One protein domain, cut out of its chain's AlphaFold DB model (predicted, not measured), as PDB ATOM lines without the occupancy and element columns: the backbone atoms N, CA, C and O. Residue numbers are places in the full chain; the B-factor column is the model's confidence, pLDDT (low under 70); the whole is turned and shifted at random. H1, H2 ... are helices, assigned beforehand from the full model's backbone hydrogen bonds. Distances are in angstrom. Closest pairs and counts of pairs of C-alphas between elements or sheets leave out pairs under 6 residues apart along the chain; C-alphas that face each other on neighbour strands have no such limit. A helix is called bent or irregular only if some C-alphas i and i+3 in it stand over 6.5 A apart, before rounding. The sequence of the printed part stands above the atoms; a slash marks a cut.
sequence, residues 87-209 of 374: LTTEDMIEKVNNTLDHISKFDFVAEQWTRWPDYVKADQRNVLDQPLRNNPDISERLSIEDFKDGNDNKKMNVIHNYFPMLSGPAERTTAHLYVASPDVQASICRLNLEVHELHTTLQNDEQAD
ATOM      1  N   LEU A  87     280.943 317.110 485.458       74.19
ATOM      2  CA  LEU A  87     280.909 317.039 484.006       74.19
ATOM      3  C   LEU A  87     282.176 316.328 483.540       74.19
ATOM      4  O   LEU A  87     283.248 316.535 484.105       74.19
ATOM      5  N   THR A  88     282.044 315.489 482.519       82.19
ATOM      6  CA  THR A  88     283.208 314.846 481.905       82.19
ATOM      7  C   THR A  88     284.052 315.873 481.150       82.19
ATOM      8  O   THR A  88     283.562 316.944 480.778       82.19
ATOM      9  N   THR A  89     285.317 315.544 480.880       85.06
ATOM     10  CA  THR A  89     286.180 316.353 480.007       85.06
ATOM     11  C   THR A  89     285.503 316.608 478.651       85.06
ATOM     12  O   THR A  89     285.517 317.735 478.155       85.06
ATOM     13  N   GLU A  90     284.817 315.615 478.078       89.75
ATOM     14  CA  GLU A  90     284.044 315.769 476.842       89.75
ATOM     15  C   GLU A  90     282.874 316.756 476.975       89.75
ATOM     16  O   GLU A  90     282.707 317.611 476.101       89.75
ATOM     17  N   ASP A  91     282.098 316.682 478.063       88.19
ATOM     18  CA  ASP A  91     280.999 317.625 478.325       88.19
ATOM     19  C   ASP A  91     281.529 319.064 478.439       88.19
ATOM     20  O   ASP A  91     280.928 320.008 477.919       88.19
ATOM     21  N   MET A  92     282.675 319.246 479.102       88.81
ATOM     22  CA  MET A  92     283.306 320.557 479.264       88.81
ATOM     23  C   MET A  92     283.844 321.113 477.943       88.81
ATOM     24  O   MET A  92     283.618 322.286 477.644       88.81
ATOM     25  N   ILE A  93     284.479 320.278 477.113       92.50
ATOM     26  CA  ILE A  93     284.912 320.652 475.758       92.50
ATOM     27  C   ILE A  93     283.715 321.099 474.912       92.50
ATOM     28  O   ILE A  93     283.789 322.119 474.222       92.50
ATOM     29  N   GLU A  94     282.603 320.359 474.959       94.25
ATOM     30  CA  GLU A  94     281.384 320.723 474.236       94.25
ATOM     31  C   GLU A  94     280.836 322.078 474.709       94.25
ATOM     32  O   GLU A  94     280.513 322.928 473.875       94.25
ATOM     33  N   LYS A  95     280.782 322.320 476.025       91.88
ATOM     34  CA  LYS A  95     280.331 323.602 476.589       91.88
ATOM     35  C   LYS A  95     281.202 324.773 476.134       91.88
ATOM     36  O   LYS A  95     280.663 325.709 475.541       91.88
ATOM     37  N   VAL A  96     282.527 324.674 476.293       93.75
ATOM     38  CA  VAL A  96     283.476 325.713 475.849       93.75
ATOM     39  C   VAL A  96     283.295 326.002 474.357       93.75
ATOM     40  O   VAL A  96     283.139 327.155 473.953       93.75
ATOM     41  N   ASN A  97     283.243 324.962 473.522       96.69
ATOM     42  CA  ASN A  97     283.072 325.126 472.079       96.69
ATOM     43  C   ASN A  97     281.734 325.766 471.707       96.69
ATOM     44  O   ASN A  97     281.705 326.608 470.810       96.69
ATOM     45  N   ASN A  98     280.642 325.407 472.384       95.88
ATOM     46  CA  ASN A  98     279.327 326.008 472.167       95.88
ATOM     47  C   ASN A  98     279.322 327.500 472.530       95.88
ATOM     48  O   ASN A  98     278.767 328.313 471.782       95.88
ATOM     49  N   THR A  99     279.984 327.872 473.626       95.44
ATOM     50  CA  THR A  99     280.168 329.269 474.035       95.44
ATOM     51  C   THR A  99     280.992 330.046 473.003       95.44
ATOM     52  O   THR A  99     280.553 331.101 472.538       95.44
ATOM     53  N   LEU A 100     282.128 329.505 472.549       96.81
ATOM     54  CA  LEU A 100     282.950 330.109 471.488       96.81
ATOM     55  C   LEU A 100     282.170 330.276 470.178       96.81
ATOM     56  O   LEU A 100     282.234 331.318 469.523       96.81
ATOM     57  N   ASP A 101     281.384 329.267 469.809       97.12
ATOM     58  CA  ASP A 101     280.499 329.299 468.650       97.12
ATOM     59  C   ASP A 101     279.472 330.421 468.742       97.12
ATOM     60  O   ASP A 101     279.247 331.127 467.758       97.12
ATOM     61  N   HIS A 102     278.845 330.587 469.902       96.56
ATOM     62  CA  HIS A 102     277.870 331.643 470.116       96.56
ATOM     63  C   HIS A 102     278.503 333.034 469.973       96.56
ATOM     64  O   HIS A 102     277.977 333.861 469.228       96.56
ATOM     65  N   ILE A 103     279.663 333.261 470.597       96.56
ATOM     66  CA  ILE A 103     280.385 334.539 470.509       96.56
ATOM     67  C   ILE A 103     280.825 334.811 469.060       96.56
ATOM     68  O   ILE A 103     280.591 335.899 468.537       96.56
ATOM     69  N   SER A 104     281.405 333.817 468.379       96.31
ATOM     70  CA  SER A 104     281.937 333.946 467.008       96.31
ATOM     71  C   SER A 104     280.878 334.277 465.946       96.31
ATOM     72  O   SER A 104     281.195 334.860 464.909       96.31
ATOM     73  N   LYS A 105     279.609 333.930 466.195       96.50
ATOM     74  CA  LYS A 105     278.475 334.222 465.300       96.50
ATOM     75  C   LYS A 105     277.949 335.653 465.455       96.50
ATOM     76  O   LYS A 105     277.171 336.095 464.607       96.50
ATOM     77  N   PHE A 106     278.340 336.366 466.510       96.25
ATOM     78  CA  PHE A 106     277.931 337.746 466.737       96.25
ATOM     79  C   PHE A 106     278.733 338.709 465.853       96.25
ATOM     80  O   PHE A 106     279.963 338.736 465.879       96.25
ATOM     81  N   ASP A 107     278.034 339.534 465.071       95.19
ATOM     82  CA  ASP A 107     278.665 340.528 464.202       95.19
ATOM     83  C   ASP A 107     278.876 341.847 464.960       95.19
ATOM     84  O   ASP A 107     278.092 342.794 464.845       95.19
ATOM     85  N   PHE A 108     279.950 341.908 465.751       93.56
ATOM     86  CA  PHE A 108     280.338 343.096 466.513       93.56
ATOM     87  C   PHE A 108     280.474 344.337 465.624       93.56
ATOM     88  O   PHE A 108     280.088 345.434 466.026       93.56
ATOM     89  N   VAL A 109     280.994 344.196 464.401       92.38
ATOM     90  CA  VAL A 109     281.176 345.335 463.491       92.38
ATOM     91  C   VAL A 109     279.838 345.892 463.018       92.38
ATOM     92  O   VAL A 109     279.687 347.116 462.959       92.38
ATOM     93  N   ALA A 110     278.877 345.033 462.676       92.06
ATOM     94  CA  ALA A 110     277.544 345.480 462.279       92.06
ATOM     95  C   ALA A 110     276.768 346.071 463.467       92.06
ATOM     96  O   ALA A 110     276.176 347.149 463.344       92.06
ATOM     97  N   GLU A 111     276.819 345.407 464.622       89.69
ATOM     98  CA  GLU A 111     276.069 345.797 465.820       89.69
ATOM     99  C   GLU A 111     276.630 347.039 466.510       89.69
ATOM    100  O   GLU A 111     275.896 347.758 467.192       89.69
ATOM    101  N   GLN A 112     277.901 347.389 466.293       85.81
ATOM    102  CA  GLN A 112     278.456 348.581 466.935       85.81
ATOM    103  C   GLN A 112     277.656 349.833 466.590       85.81
ATOM    104  O   GLN A 112     277.538 350.703 467.435       85.81
ATOM    105  N   TRP A 113     277.079 349.944 465.386       83.25
ATOM    106  CA  TRP A 113     276.381 351.153 464.942       83.25
ATOM    107  C   TRP A 113     274.993 351.309 465.556       83.25
ATOM    108  O   TRP A 113     274.519 352.437 465.704       83.25
ATOM    109  N   THR A 114     274.358 350.202 465.946       81.94
ATOM    110  CA  THR A 114     273.081 350.232 466.671       81.94
ATOM    111  C   THR A 114     273.298 350.716 468.107       81.94
ATOM    112  O   THR A 114     272.473 351.460 468.638       81.94
ATOM    113  N   ARG A 115     274.459 350.388 468.691       74.81
ATOM    114  CA  ARG A 115     274.846 350.708 470.077       74.81
ATOM    115  C   ARG A 115     275.811 351.891 470.211       74.81
ATOM    116  O   ARG A 115     276.029 352.394 471.311       74.81
ATOM    117  N   TRP A 116     276.331 352.408 469.096       70.75
ATOM    118  CA  TRP A 116     277.297 353.511 469.035       70.75
ATOM    119  C   TRP A 116     276.829 354.780 469.761       70.75
ATOM    120  O   TRP A 116     277.634 355.434 470.426       70.75
ATOM    121  N   PRO A 117     275.544 355.182 469.680       73.44
ATOM    122  CA  PRO A 117     275.077 356.352 470.414       73.44
ATOM    123  C   PRO A 117     275.175 356.188 471.929       73.44
ATOM    124  O   PRO A 117     275.335 357.188 472.627       73.44
ATOM    125  N   ASP A 118     275.064 354.963 472.438       68.50
ATOM    126  CA  ASP A 118     275.233 354.677 473.858       68.50
ATOM    127  C   ASP A 118     276.721 354.568 474.197       68.50
ATOM    128  O   ASP A 118     277.143 355.160 475.187       68.50
ATOM    129  N   TYR A 119     277.532 353.998 473.299       64.75
ATOM    130  CA  TYR A 119     278.998 353.983 473.384       64.75
ATOM    131  C   TYR A 119     279.586 355.391 473.560       64.75
ATOM    132  O   TYR A 119     280.391 355.647 474.450       64.75
ATOM    133  N   VAL A 120     279.120 356.358 472.763       63.84
ATOM    134  CA  VAL A 120     279.562 357.760 472.859       63.84
ATOM    135  C   VAL A 120     279.092 358.430 474.159       63.84
ATOM    136  O   VAL A 120     279.746 359.356 474.638       63.84
ATOM    137  N   LYS A 121     277.977 357.981 474.751       65.75
ATOM    138  CA  LYS A 121     277.460 358.513 476.026       65.75
ATOM    139  C   LYS A 121     278.098 357.864 477.256       65.75
ATOM    140  O   LYS A 121     278.169 358.535 478.279       65.75
ATOM    141  N   ALA A 122     278.524 356.604 477.171       60.22
ATOM    142  CA  ALA A 122     278.998 355.791 478.294       60.22
ATOM    143  C   ALA A 122     280.443 356.086 478.748       60.22
ATOM    144  O   ALA A 122     280.938 355.403 479.635       60.22
ATOM    145  N   ASP A 123     281.057 357.150 478.212       58.59
ATOM    146  CA  ASP A 123     282.405 357.662 478.505       58.59
ATOM    147  C   ASP A 123     283.526 357.020 477.668       58.59
ATOM    148  O   ASP A 123     284.078 355.973 478.001       58.59
ATOM    149  N   GLN A 124     283.938 357.727 476.604       60.25
ATOM    150  CA  GLN A 124     285.085 357.372 475.749       60.25
ATOM    151  C   GLN A 124     286.410 357.216 476.517       60.25
ATOM    152  O   GLN A 124     287.384 356.734 475.949       60.25
ATOM    153  N   ARG A 125     286.485 357.649 477.784       59.78
ATOM    154  CA  ARG A 125     287.690 357.511 478.613       59.78
ATOM    155  C   ARG A 125     287.907 356.099 479.159       59.78
ATOM    156  O   ARG A 125     289.037 355.788 479.518       59.78
ATOM    157  N   ASN A 126     286.865 355.268 479.191       58.31
ATOM    158  CA  ASN A 126     286.905 353.945 479.827       58.31
ATOM    159  C   ASN A 126     286.840 352.782 478.827       58.31
ATOM    160  O   ASN A 126     286.765 351.628 479.246       58.31
ATOM    161  N   VAL A 127     286.873 353.077 477.522       62.16
ATOM    162  CA  VAL A 127     286.950 352.067 476.464       62.16
ATOM    163  C   VAL A 127     288.338 352.081 475.837       62.16
ATOM    164  O   VAL A 127     288.850 353.147 475.499       62.16
ATOM    165  N   LEU A 128     288.947 350.904 475.685       60.38
ATOM    166  CA  LEU A 128     290.295 350.777 475.115       60.38
ATOM    167  C   LEU A 128     290.353 351.058 473.609       60.38
ATOM    168  O   LEU A 128     291.325 351.646 473.133       60.38
ATOM    169  N   ASP A 129     289.310 350.681 472.869       66.88
ATOM    170  CA  ASP A 129     289.374 350.607 471.411       66.88
ATOM    171  C   ASP A 129     288.622 351.721 470.693       66.88
ATOM    172  O   ASP A 129     287.623 352.256 471.161       66.88
ATOM    173  N   GLN A 130     289.084 352.013 469.480       73.00
ATOM    174  CA  GLN A 130     288.339 352.759 468.468       73.00
ATOM    175  C   GLN A 130     287.175 351.923 467.899       73.00
ATOM    176  O   GLN A 130     287.099 350.728 468.184       73.00
ATOM    177  N   PRO A 131     286.276 352.512 467.075       78.44
ATOM    178  CA  PRO A 131     285.241 351.723 466.412       78.44
ATOM    179  C   PRO A 131     285.819 350.462 465.759       78.44
ATOM    180  O   PRO A 131     286.850 350.523 465.074       78.44
ATOM    181  N   LEU A 132     285.145 349.335 465.985       85.69
ATOM    182  CA  LEU A 132     285.587 348.019 465.545       85.69
ATOM    183  C   LEU A 132     285.629 347.981 464.019       85.69
ATOM    184  O   LEU A 132     284.657 348.314 463.339       85.69
ATOM    185  N   ARG A 133     286.773 347.593 463.458       88.50
ATOM    186  CA  ARG A 133     286.936 347.483 461.998       88.50
ATOM    187  C   ARG A 133     286.691 346.073 461.490       88.50
ATOM    188  O   ARG A 133     286.234 345.919 460.365       88.50
ATOM    189  N   ASN A 134     286.997 345.088 462.325       92.00
ATOM    190  CA  ASN A 134     286.862 343.667 462.051       92.00
ATOM    191  C   ASN A 134     286.229 342.998 463.274       92.00
ATOM    192  O   ASN A 134     286.364 343.511 464.385       92.00
ATOM    193  N   ASN A 135     285.556 341.871 463.052       93.06
ATOM    194  CA  ASN A 135     285.150 340.992 464.142       93.06
ATOM    195  C   ASN A 135     286.389 340.299 464.739       93.06
ATOM    196  O   ASN A 135     287.374 340.117 464.013       93.06
ATOM    197  N   PRO A 136     286.359 339.945 466.035       92.00
ATOM    198  CA  PRO A 136     287.445 339.216 466.676       92.00
ATOM    199  C   PRO A 136     287.600 337.832 466.038       92.00
ATOM    200  O   PRO A 136     286.611 337.203 465.653       92.00
ATOM    201  N   ASP A 137     288.841 337.363 465.923       93.62
ATOM    202  CA  ASP A 137     289.134 336.028 465.403       93.62
ATOM    203  C   ASP A 137     289.050 334.996 466.533       93.62
ATOM    204  O   ASP A 137     289.967 334.854 467.338       93.62
ATOM    205  N   ILE A 138     287.902 334.323 466.622       92.69
ATOM    206  CA  ILE A 138     287.590 333.311 467.642       92.69
ATOM    207  C   ILE A 138     287.404 331.965 466.931       92.69
ATOM    208  O   ILE A 138     286.319 331.370 466.928       92.69
ATOM    209  N   SER A 139     288.443 331.526 466.223       92.56
ATOM    210  CA  SER A 139     288.402 330.332 465.375       92.56
ATOM    211  C   SER A 139     288.762 329.041 466.101       92.56
ATOM    212  O   SER A 139     288.355 327.973 465.645       92.56
ATOM    213  N   GLU A 140     289.515 329.115 467.201       94.12
ATOM    214  CA  GLU A 140     289.999 327.916 467.886       94.12
ATOM    215  C   GLU A 140     288.862 327.123 468.528       94.12
ATOM    216  O   GLU A 140     287.898 327.688 469.047       94.12
ATOM    217  N   ARG A 141     288.959 325.794 468.462       94.69
ATOM    218  CA  ARG A 141     287.996 324.854 469.048       94.69
ATOM    219  C   ARG A 141     288.721 323.670 469.643       94.69
ATOM    220  O   ARG A 141     289.615 323.129 468.999       94.69
ATOM    221  N   LEU A 142     288.303 323.251 470.827       93.31
ATOM    222  CA  LEU A 142     288.866 322.105 471.528       93.31
ATOM    223  C   LEU A 142     288.310 320.789 470.985       93.31
ATOM    224  O   LEU A 142     287.185 320.708 470.492       93.31
ATOM    225  N   SER A 143     289.100 319.740 471.110       92.94
ATOM    226  CA  SER A 143     288.754 318.357 470.823       92.94
ATOM    227  C   SER A 143     289.430 317.464 471.852       92.94
ATOM    228  O   SER A 143     290.442 317.843 472.437       92.94
ATOM    229  N   ILE A 144     288.903 316.258 472.062       88.94
ATOM    230  CA  ILE A 144     289.520 315.317 473.006       88.94
ATOM    231  C   ILE A 144     290.948 314.941 472.577       88.94
ATOM    232  O   ILE A 144     291.787 314.611 473.406       88.94
ATOM    233  N   GLU A 145     291.247 315.005 471.275       88.38
ATOM    234  CA  GLU A 145     292.586 314.802 470.725       88.38
ATOM    235  C   GLU A 145     293.618 315.809 471.232       88.38
ATOM    236  O   GLU A 145     294.774 315.419 471.378       88.38
ATOM    237  N   ASP A 146     293.215 317.046 471.537       87.19
ATOM    238  CA  ASP A 146     294.121 318.092 472.033       87.19
ATOM    239  C   ASP A 146     294.703 317.742 473.424       87.19
ATOM    240  O   ASP A 146     295.700 318.317 473.847       87.19
ATOM    241  N   PHE A 147     294.129 316.752 474.118       82.94
ATOM    242  CA  PHE A 147     294.519 316.350 475.474       82.94
ATOM    243  C   PHE A 147     295.154 314.949 475.554       82.94
ATOM    244  O   PHE A 147     295.494 314.479 476.637       82.94
ATOM    245  N   LYS A 148     295.332 314.242 474.425       75.00
ATOM    246  CA  LYS A 148     295.779 312.830 474.426       75.00
ATOM    247  C   LYS A 148     297.257 312.612 474.768       75.00
ATOM    248  O   LYS A 148     297.591 311.521 475.225       75.00
ATOM    249  N   ASP A 149     298.118 313.605 474.549       65.94
ATOM    250  CA  ASP A 149     299.582 313.480 474.670       65.94
ATOM    251  C   ASP A 149     300.170 314.283 475.851       65.94
ATOM    252  O   ASP A 149     301.365 314.585 475.873       65.94
ATOM    253  N   GLY A 150     299.340 314.585 476.853       59.56
ATOM    254  CA  GLY A 150     299.651 315.542 477.913       59.56
ATOM    255  C   GLY A 150     299.182 316.926 477.485       59.56
ATOM    256  O   GLY A 150     299.602 317.419 476.441       59.56
ATOM    257  N   ASN A 151     298.250 317.466 478.268       60.62
ATOM    258  CA  ASN A 151     297.579 318.760 478.144       60.62
ATOM    259  C   ASN A 151     298.249 319.733 477.144       60.62
ATOM    260  O   ASN A 151     299.300 320.299 477.453       60.62
ATOM    261  N   ASP A 152     297.682 319.942 475.939       63.31
ATOM    262  CA  ASP A 152     298.151 321.011 475.043       63.31
ATOM    263  C   ASP A 152     297.718 322.371 475.612       63.31
ATOM    264  O   ASP A 152     296.785 323.024 475.127       63.31
ATOM    265  N   ASN A 153     298.422 322.794 476.670       70.00
ATOM    266  CA  ASN A 153     298.230 324.070 477.350       70.00
ATOM    267  C   ASN A 153     298.243 325.226 476.347       70.00
ATOM    268  O   ASN A 153     297.568 326.218 476.563       70.00
ATOM    269  N   LYS A 154     298.895 325.098 475.184       77.19
ATOM    270  CA  LYS A 154     298.943 326.184 474.195       77.19
ATOM    271  C   LYS A 154     297.567 326.529 473.652       77.19
ATOM    272  O   LYS A 154     297.235 327.704 473.532       77.19
ATOM    273  N   LYS A 155     296.752 325.529 473.311       85.56
ATOM    274  CA  LYS A 155     295.422 325.777 472.740       85.56
ATOM    275  C   LYS A 155     294.432 326.242 473.803       85.56
ATOM    276  O   LYS A 155     293.624 327.131 473.533       85.56
ATOM    277  N   MET A 156     294.538 325.682 475.007       83.62
ATOM    278  CA  MET A 156     293.815 326.161 476.186       83.62
ATOM    279  C   MET A 156     294.158 327.621 476.492       83.62
ATOM    280  O   MET A 156     293.241 328.425 476.610       83.62
ATOM    281  N   ASN A 157     295.440 327.991 476.488       80.56
ATOM    282  CA  ASN A 157     295.900 329.361 476.719       80.56
ATOM    283  C   ASN A 157     295.383 330.317 475.636       80.56
ATOM    284  O   ASN A 157     294.923 331.411 475.950       80.56
ATOM    285  N   VAL A 158     295.363 329.912 474.358       86.94
ATOM    286  CA  VAL A 158     294.743 330.731 473.294       86.94
ATOM    287  C   VAL A 158     293.260 330.978 473.581       86.94
ATOM    288  O   VAL A 158     292.787 332.108 473.467       86.94
ATOM    289  N   ILE A 159     292.520 329.937 473.970       90.25
ATOM    290  CA  ILE A 159     291.087 330.047 474.259       90.25
ATOM    291  C   ILE A 159     290.827 330.860 475.532       90.25
ATOM    292  O   ILE A 159     289.910 331.683 475.545       90.25
ATOM    293  N   HIS A 160     291.640 330.676 476.574       85.50
ATOM    294  CA  HIS A 160     291.597 331.462 477.808       85.50
ATOM    295  C   HIS A 160     291.799 332.949 477.508       85.50
ATOM    296  O   HIS A 160     290.993 333.779 477.934       85.50
ATOM    297  N   ASN A 161     292.764 333.274 476.642       85.31
ATOM    298  CA  ASN A 161     293.087 334.641 476.230       85.31
ATOM    299  C   ASN A 161     291.998 335.338 475.396       85.31
ATOM    300  O   ASN A 161     291.983 336.572 475.297       85.31
ATOM    301  N   TYR A 162     291.011 334.613 474.862       91.12
ATOM    302  CA  TYR A 162     289.855 335.261 474.241       91.12
ATOM    303  C   TYR A 162     289.025 336.064 475.245       91.12
ATOM    304  O   TYR A 162     288.490 337.112 474.879       91.12
ATOM    305  N   PHE A 163     288.925 335.635 476.507       89.88
ATOM    306  CA  PHE A 163     288.180 336.393 477.510       89.88
ATOM    307  C   PHE A 163     288.767 337.791 477.767       89.88
ATOM    308  O   PHE A 163     288.020 338.759 477.589       89.88
ATOM    309  N   PRO A 164     290.048 337.966 478.152       84.31
ATOM    310  CA  PRO A 164     290.619 339.294 478.361       84.31
ATOM    311  C   PRO A 164     290.649 340.121 477.067       84.31
ATOM    312  O   PRO A 164     290.366 341.316 477.116       84.31
ATOM    313  N   MET A 165     290.860 339.504 475.896       87.88
ATOM    314  CA  MET A 165     290.740 340.186 474.598       87.88
ATOM    315  C   MET A 165     289.335 340.781 474.376       87.88
ATOM    316  O   MET A 165     289.192 341.892 473.859       87.88
ATOM    317  N   LEU A 166     288.280 340.046 474.739       90.56
ATOM    318  CA  LEU A 166     286.891 340.459 474.523       90.56
ATOM    319  C   LEU A 166     286.353 341.352 475.635       90.56
ATOM    320  O   LEU A 166     285.551 342.239 475.357       90.56
ATOM    321  N   SER A 167     286.760 341.143 476.879       86.25
ATOM    322  CA  SER A 167     286.261 341.883 478.043       86.25
ATOM    323  C   SER A 167     287.076 343.139 478.332       86.25
ATOM    324  O   SER A 167     286.500 344.206 478.561       86.25
ATOM    325  N   GLY A 168     288.397 343.046 478.208       78.88
ATOM    326  CA  GLY A 168     289.351 344.061 478.627       78.88
ATOM    327  C   GLY A 168     289.698 343.943 480.115       78.88
ATOM    328  O   GLY A 168     289.035 343.222 480.860       78.88
ATOM    329  N   PRO A 169     290.737 344.656 480.575       73.38
ATOM    330  CA  PRO A 169     291.127 344.688 481.976       73.38
ATOM    331  C   PRO A 169     290.030 345.279 482.870       73.38
ATOM    332  O   PRO A 169     289.153 346.028 482.434       73.38
ATOM    333  N   ALA A 170     290.147 345.021 484.172       67.06
ATOM    334  CA  ALA A 170     289.215 345.473 485.208       67.06
ATOM    335  C   ALA A 170     288.866 346.979 485.148       67.06
ATOM    336  O   ALA A 170     287.731 347.375 485.432       67.06
ATOM    337  N   GLU A 171     289.831 347.822 484.772       68.31
ATOM    338  CA  GLU A 171     289.666 349.278 484.712       68.31
ATOM    339  C   GLU A 171     289.078 349.783 483.388       68.31
ATOM    340  O   GLU A 171     288.548 350.896 483.339       68.31
ATOM    341  N   ARG A 172     289.194 349.006 482.302       72.69
ATOM    342  CA  ARG A 172     288.794 349.443 480.962       72.69
ATOM    343  C   ARG A 172     288.215 348.298 480.153       72.69
ATOM    344  O   ARG A 172     288.901 347.347 479.804       72.69
ATOM    345  N   THR A 173     286.960 348.456 479.768       78.25
ATOM    346  CA  THR A 173     286.256 347.480 478.941       78.25
ATOM    347  C   THR A 173     286.648 347.649 477.471       78.25
ATOM    348  O   THR A 173     286.830 348.777 477.004       78.25
ATOM    349  N   THR A 174     286.778 346.562 476.708       84.38
ATOM    350  CA  THR A 174     287.004 346.685 475.254       84.38
ATOM    351  C   THR A 174     285.732 347.132 474.524       84.38
ATOM    352  O   THR A 174     284.618 347.088 475.059       84.38
ATOM    353  N   ALA A 175     285.864 347.530 473.256       85.38
ATOM    354  CA  ALA A 175     284.679 347.791 472.441       85.38
ATOM    355  C   ALA A 175     283.837 346.521 472.191       85.38
ATOM    356  O   ALA A 175     282.628 346.638 471.990       85.38
ATOM    357  N   HIS A 176     284.433 345.323 472.248       90.31
ATOM    358  CA  HIS A 176     283.730 344.060 472.015       90.31
ATOM    359  C   HIS A 176     282.665 343.801 473.080       90.31
ATOM    360  O   HIS A 176     281.484 343.711 472.741       90.31
ATOM    361  N   LEU A 177     283.044 343.760 474.364       87.69
ATOM    362  CA  LEU A 177     282.081 343.541 475.449       87.69
ATOM    363  C   LEU A 177     281.017 344.640 475.489       87.69
ATOM    364  O   LEU A 177     279.854 344.358 475.756       87.69
ATOM    365  N   TYR A 178     281.375 345.885 475.167       83.06
ATOM    366  CA  TYR A 178     280.405 346.977 475.129       83.06
ATOM    367  C   TYR A 178     279.323 346.778 474.054       83.06
ATOM    368  O   TYR A 178     278.133 347.008 474.288       83.06
ATOM    369  N   VAL A 179     279.735 346.382 472.849       87.12
ATOM    370  CA  VAL A 179     278.838 346.222 471.699       87.12
ATOM    371  C   VAL A 179     278.046 344.913 471.767       87.12
ATOM    372  O   VAL A 179     276.934 344.856 471.242       87.12
ATOM    373  N   ALA A 180     278.573 343.889 472.437       90.00
ATOM    374  CA  ALA A 180     277.907 342.607 472.635       90.00
ATOM    375  C   ALA A 180     276.471 342.755 473.169       90.00
ATOM    376  O   ALA A 180     276.189 343.579 474.045       90.00
ATOM    377  N   SER A 181     275.540 341.942 472.656       89.19
ATOM    378  CA  SER A 181     274.221 341.790 473.280       89.19
ATOM    379  C   SER A 181     274.353 341.248 474.709       89.19
ATOM    380  O   SER A 181     275.376 340.636 475.005       89.19
ATOM    381  N   PRO A 182     273.355 341.439 475.596       85.12
ATOM    382  CA  PRO A 182     273.390 340.841 476.934       85.12
ATOM    383  C   PRO A 182     273.735 339.344 476.907       85.12
ATOM    384  O   PRO A 182     274.624 338.914 477.630       85.12
ATOM    385  N   ASP A 183     273.145 338.585 475.982       87.81
ATOM    386  CA  ASP A 183     273.413 337.149 475.811       87.81
ATOM    387  C   ASP A 183     274.860 336.851 475.356       87.81
ATOM    388  O   ASP A 183     275.454 335.835 475.720       87.81
ATOM    389  N   VAL A 184     275.471 337.737 474.563       92.75
ATOM    390  CA  VAL A 184     276.880 337.592 474.157       92.75
ATOM    391  C   VAL A 184     277.818 338.048 475.272       92.75
ATOM    392  O   VAL A 184     278.843 337.411 475.480       92.75
ATOM    393  N   GLN A 185     277.464 339.078 476.047       88.12
ATOM    394  CA  GLN A 185     278.197 339.462 477.261       88.12
ATOM    395  C   GLN A 185     278.203 338.311 478.273       88.12
ATOM    396  O   GLN A 185     279.263 337.965 478.790       88.12
ATOM    397  N   ALA A 186     277.046 337.670 478.469       84.06
ATOM    398  CA  ALA A 186     276.897 336.448 479.255       84.06
ATOM    399  C   ALA A 186     277.893 335.377 478.818       84.06
ATOM    400  O   ALA A 186     278.609 334.815 479.640       84.06
ATOM    401  N   SER A 187     277.948 335.132 477.508       90.88
ATOM    402  CA  SER A 187     278.798 334.104 476.909       90.88
ATOM    403  C   SER A 187     280.281 334.446 477.040       90.88
ATOM    404  O   SER A 187     281.073 333.570 477.356       90.88
ATOM    405  N   ILE A 188     280.662 335.718 476.873       91.00
ATOM    406  CA  ILE A 188     282.038 336.178 477.106       91.00
ATOM    407  C   ILE A 188     282.434 335.919 478.563       91.00
ATOM    408  O   ILE A 188     283.475 335.322 478.808       91.00
ATOM    409  N   CYS A 189     281.599 336.309 479.532       84.00
ATOM    410  CA  CYS A 189     281.865 336.036 480.946       84.00
ATOM    411  C   CYS A 189     281.932 334.532 481.234       84.00
ATOM    412  O   CYS A 189     282.842 334.085 481.922       84.00
ATOM    413  N   ARG A 190     281.002 333.751 480.672       84.94
ATOM    414  CA  ARG A 190     280.936 332.295 480.822       84.94
ATOM    415  C   ARG A 190     282.149 331.585 480.236       84.94
ATOM    416  O   ARG A 190     282.571 330.593 480.809       84.94
ATOM    417  N   LEU A 191     282.734 332.090 479.153       90.56
ATOM    418  CA  LEU A 191     283.917 331.480 478.553       90.56
ATOM    419  C   LEU A 191     285.062 331.369 479.566       90.56
ATOM    420  O   LEU A 191     285.646 330.300 479.700       90.56
ATOM    421  N   ASN A 192     285.334 332.441 480.318       84.06
ATOM    422  CA  ASN A 192     286.364 332.426 481.361       84.06
ATOM    423  C   ASN A 192     286.107 331.308 482.379       84.06
ATOM    424  O   ASN A 192     286.997 330.545 482.740       84.06
ATOM    425  N   LEU A 193     284.850 331.212 482.802       79.31
ATOM    426  CA  LEU A 193     284.371 330.249 483.780       79.31
ATOM    427  C   LEU A 193     284.548 328.808 483.271       79.31
ATOM    428  O   LEU A 193     285.203 327.985 483.909       79.31
ATOM    429  N   GLU A 194     284.036 328.508 482.083       86.12
ATOM    430  CA  GLU A 194     284.093 327.166 481.497       86.12
ATOM    431  C   GLU A 194     285.525 326.700 481.220       86.12
ATOM    432  O   GLU A 194     285.823 325.522 481.406       86.12
ATOM    433  N   VAL A 195     286.425 327.610 480.833       86.12
ATOM    434  CA  VAL A 195     287.844 327.296 480.616       86.12
ATOM    435  C   VAL A 195     288.537 326.920 481.929       86.12
ATOM    436  O   VAL A 195     289.235 325.907 481.969       86.12
ATOM    437  N   HIS A 196     288.304 327.656 483.023       80.25
ATOM    438  CA  HIS A 196     288.850 327.295 484.340       80.25
ATOM    439  C   HIS A 196     288.275 325.970 484.871       80.25
ATOM    440  O   HIS A 196     289.010 325.150 485.431       80.25
ATOM    441  N   GLU A 197     286.976 325.713 484.679       80.00
ATOM    442  CA  GLU A 197     286.360 324.431 485.058       80.00
ATOM    443  C   GLU A 197     286.933 323.266 484.225       80.00
ATOM    444  O   GLU A 197     287.217 322.204 484.783       80.00
ATOM    445  N   LEU A 198     287.199 323.467 482.928       83.75
ATOM    446  CA  LEU A 198     287.854 322.469 482.077       83.75
ATOM    447  C   LEU A 198     289.302 322.202 482.507       83.75
ATOM    448  O   LEU A 198     289.655 321.038 482.687       83.75
ATOM    449  N   HIS A 199     290.114 323.245 482.737       79.50
ATOM    450  CA  HIS A 199     291.478 323.100 483.272       79.50
ATOM    451  C   HIS A 199     291.483 322.225 484.518       79.50
ATOM    452  O   HIS A 199     292.273 321.290 484.642       79.50
ATOM    453  N   THR A 200     290.552 322.508 485.423       74.19
ATOM    454  CA  THR A 200     290.490 321.777 486.673       74.19
ATOM    455  C   THR A 200     290.014 320.336 486.472       74.19
ATOM    456  O   THR A 200     290.524 319.427 487.116       74.19
ATOM    457  N   THR A 201     289.075 320.091 485.556       76.94
ATOM    458  CA  THR A 201     288.630 318.727 485.209       76.94
ATOM    459  C   THR A 201     289.806 317.885 484.697       76.94
ATOM    460  O   THR A 201     290.033 316.783 485.191       76.94
ATOM    461  N   LEU A 202     290.620 318.451 483.800       78.81
ATOM    462  CA  LEU A 202     291.800 317.794 483.232       78.81
ATOM    463  C   LEU A 202     292.859 317.462 484.295       78.81
ATOM    464  O   LEU A 202     293.401 316.360 484.294       78.81
ATOM    465  N   GLN A 203     293.113 318.371 485.242       72.88
ATOM    466  CA  GLN A 203     294.063 318.128 486.339       72.88
ATOM    467  C   GLN A 203     293.667 316.933 487.220       72.88
ATOM    468  O   GLN A 203     294.537 316.216 487.714       72.88
ATOM    469  N   ASN A 204     292.367 316.689 487.406       68.12
ATOM    470  CA  ASN A 204     291.889 315.556 488.203       68.12
ATOM    471  C   ASN A 204     291.951 314.227 487.445       68.12
ATOM    472  O   ASN A 204     292.234 313.189 488.049       68.12
ATOM    473  N   ASP A 205     291.734 314.249 486.127       69.88
ATOM    474  CA  ASP A 205     291.833 313.056 485.278       69.88
ATOM    475  C   ASP A 205     293.266 312.484 485.249       69.88
ATOM    476  O   ASP A 205     293.451 311.266 485.152       69.88
ATOM    477  N   GLU A 206     294.291 313.330 485.399       64.44
ATOM    478  CA  GLU A 206     295.704 312.925 485.350       64.44
ATOM    479  C   GLU A 206     296.209 312.182 486.609       64.44
ATOM    480  O   GLU A 206     297.373 311.779 486.650       64.44
ATOM    481  N   GLN A 207     295.359 311.932 487.620       57.16
ATOM    482  CA  GLN A 207     295.765 311.369 488.926       57.16
ATOM    483  C   GLN A 207     296.924 312.147 489.570       57.16
ATOM    484  O   GLN A 207     297.794 311.565 490.229       57.16
ATOM    485  N   ALA A 208     296.951 313.460 489.347       60.53
ATOM    486  CA  ALA A 208     297.887 314.353 489.997       60.53
ATOM    487  C   ALA A 208     297.622 314.420 491.513       60.53
ATOM    488  O   ALA A 208     296.655 313.861 492.040       60.53
ATOM    489  N   ASP A 209     298.517 315.105 492.218       71.69
ATOM    490  CA  ASP A 209     298.307 315.508 493.603       71.69
ATOM    491  C   ASP A 209     296.902 316.114 493.799       71.69
ATOM    492  O   ASP A 209     296.443 316.899 492.969       71.69
TER     493      ASP A 209
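AT A GLANCE: This is residues 87 to 209 of the 374 residues of an uncharacterized protein of Actinobacteria bacterium (UniProt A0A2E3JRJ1). Three long helices make an elongated body: H6, the longest, runs along it, and H1 and H4 pack on H6, both running the opposite way, with the three centres in a triangle. H2 and the short H5 lie at one end of the long axis, the short H3 lies at the other, and residues 134 to 143 of the long link run back between these ends, alongside H1 and H4. The printed part has 123 residues with six named helices, H1 to H6 in chain order, and no named strand, an all-helix domain. It is only just compact, close to loose, with a radius of gyration of the C-alphas of 16.1 A, and only just elongated, spanning 52 by 26 by 21 A.

HOW THE PARTS SIT: Begin with H6, residues 182 to 205, which has a kink of 26 degrees near residue 192. H1, residues 89 to 104, touches it at a shallow tilt of 24 degrees, opposite ways; look at the C-alphas of Met 92 and Leu 198, the closest, 5.7 A apart. H4, residues 153 to 167, touches residues 188 to 195 of H6 alone, at a shallow tilt of 24 degrees, opposite ways, closest at the C-alphas of Phe 163 and Asn 192, 5.8 A. H1 and H4 are near each other. H5, residues 175 to 179, touches H4 at residues 166 to 167 alone, with C-alphas 167 and 177 the closest, 5.2 A apart. H2, residues 108 to 121, touches H5, closest at the C-alphas of Gln 112 and Val 179, 5.3 A, and is apart from H6. H3, residues 144 to 147, only just touches H1, at residues 89 to 93 alone, with 3 pairs of C-alphas within 8 A, the closest those of Glu 90 and Ile 144, 6.7 A. In H1 and H5 every O i to N i+4 pair is within hydrogen-bond range; H2 has 6 of 10, H4 9 of 11 and H6 18 of 20, and H3 is too short for such a pair.

IN THESE COORDINATES: Find C-alpha 182 at (273.390, 340.841, 476.934); from there H6 runs 34.4 A to C-alpha 205 at (291.833, 313.056, 485.278). H1 begins at C-alpha 89, (286.180, 316.353, 480.007), and is 22.3 A long; H4 measures 21.5 A and H2 18.3 A. H2 is irregular, with C-alphas 114 and 117 7.4 A apart. H3 and H5 are short, 5.7 A and 6.1 A.

THE WHOLE: The two C-alphas farthest apart are those of Pro 117 and Gln 207, 52.9 A. The printed part has no cut. The link from H2 to H3, residues 122 to 143, is long. The mean pLDDT of the printed part is 82.1; look for values under 70 at residues 118 to 129, of which 118 to 121 belong to H2, and at 149 to 152, 170 to 171 and 204 to 208.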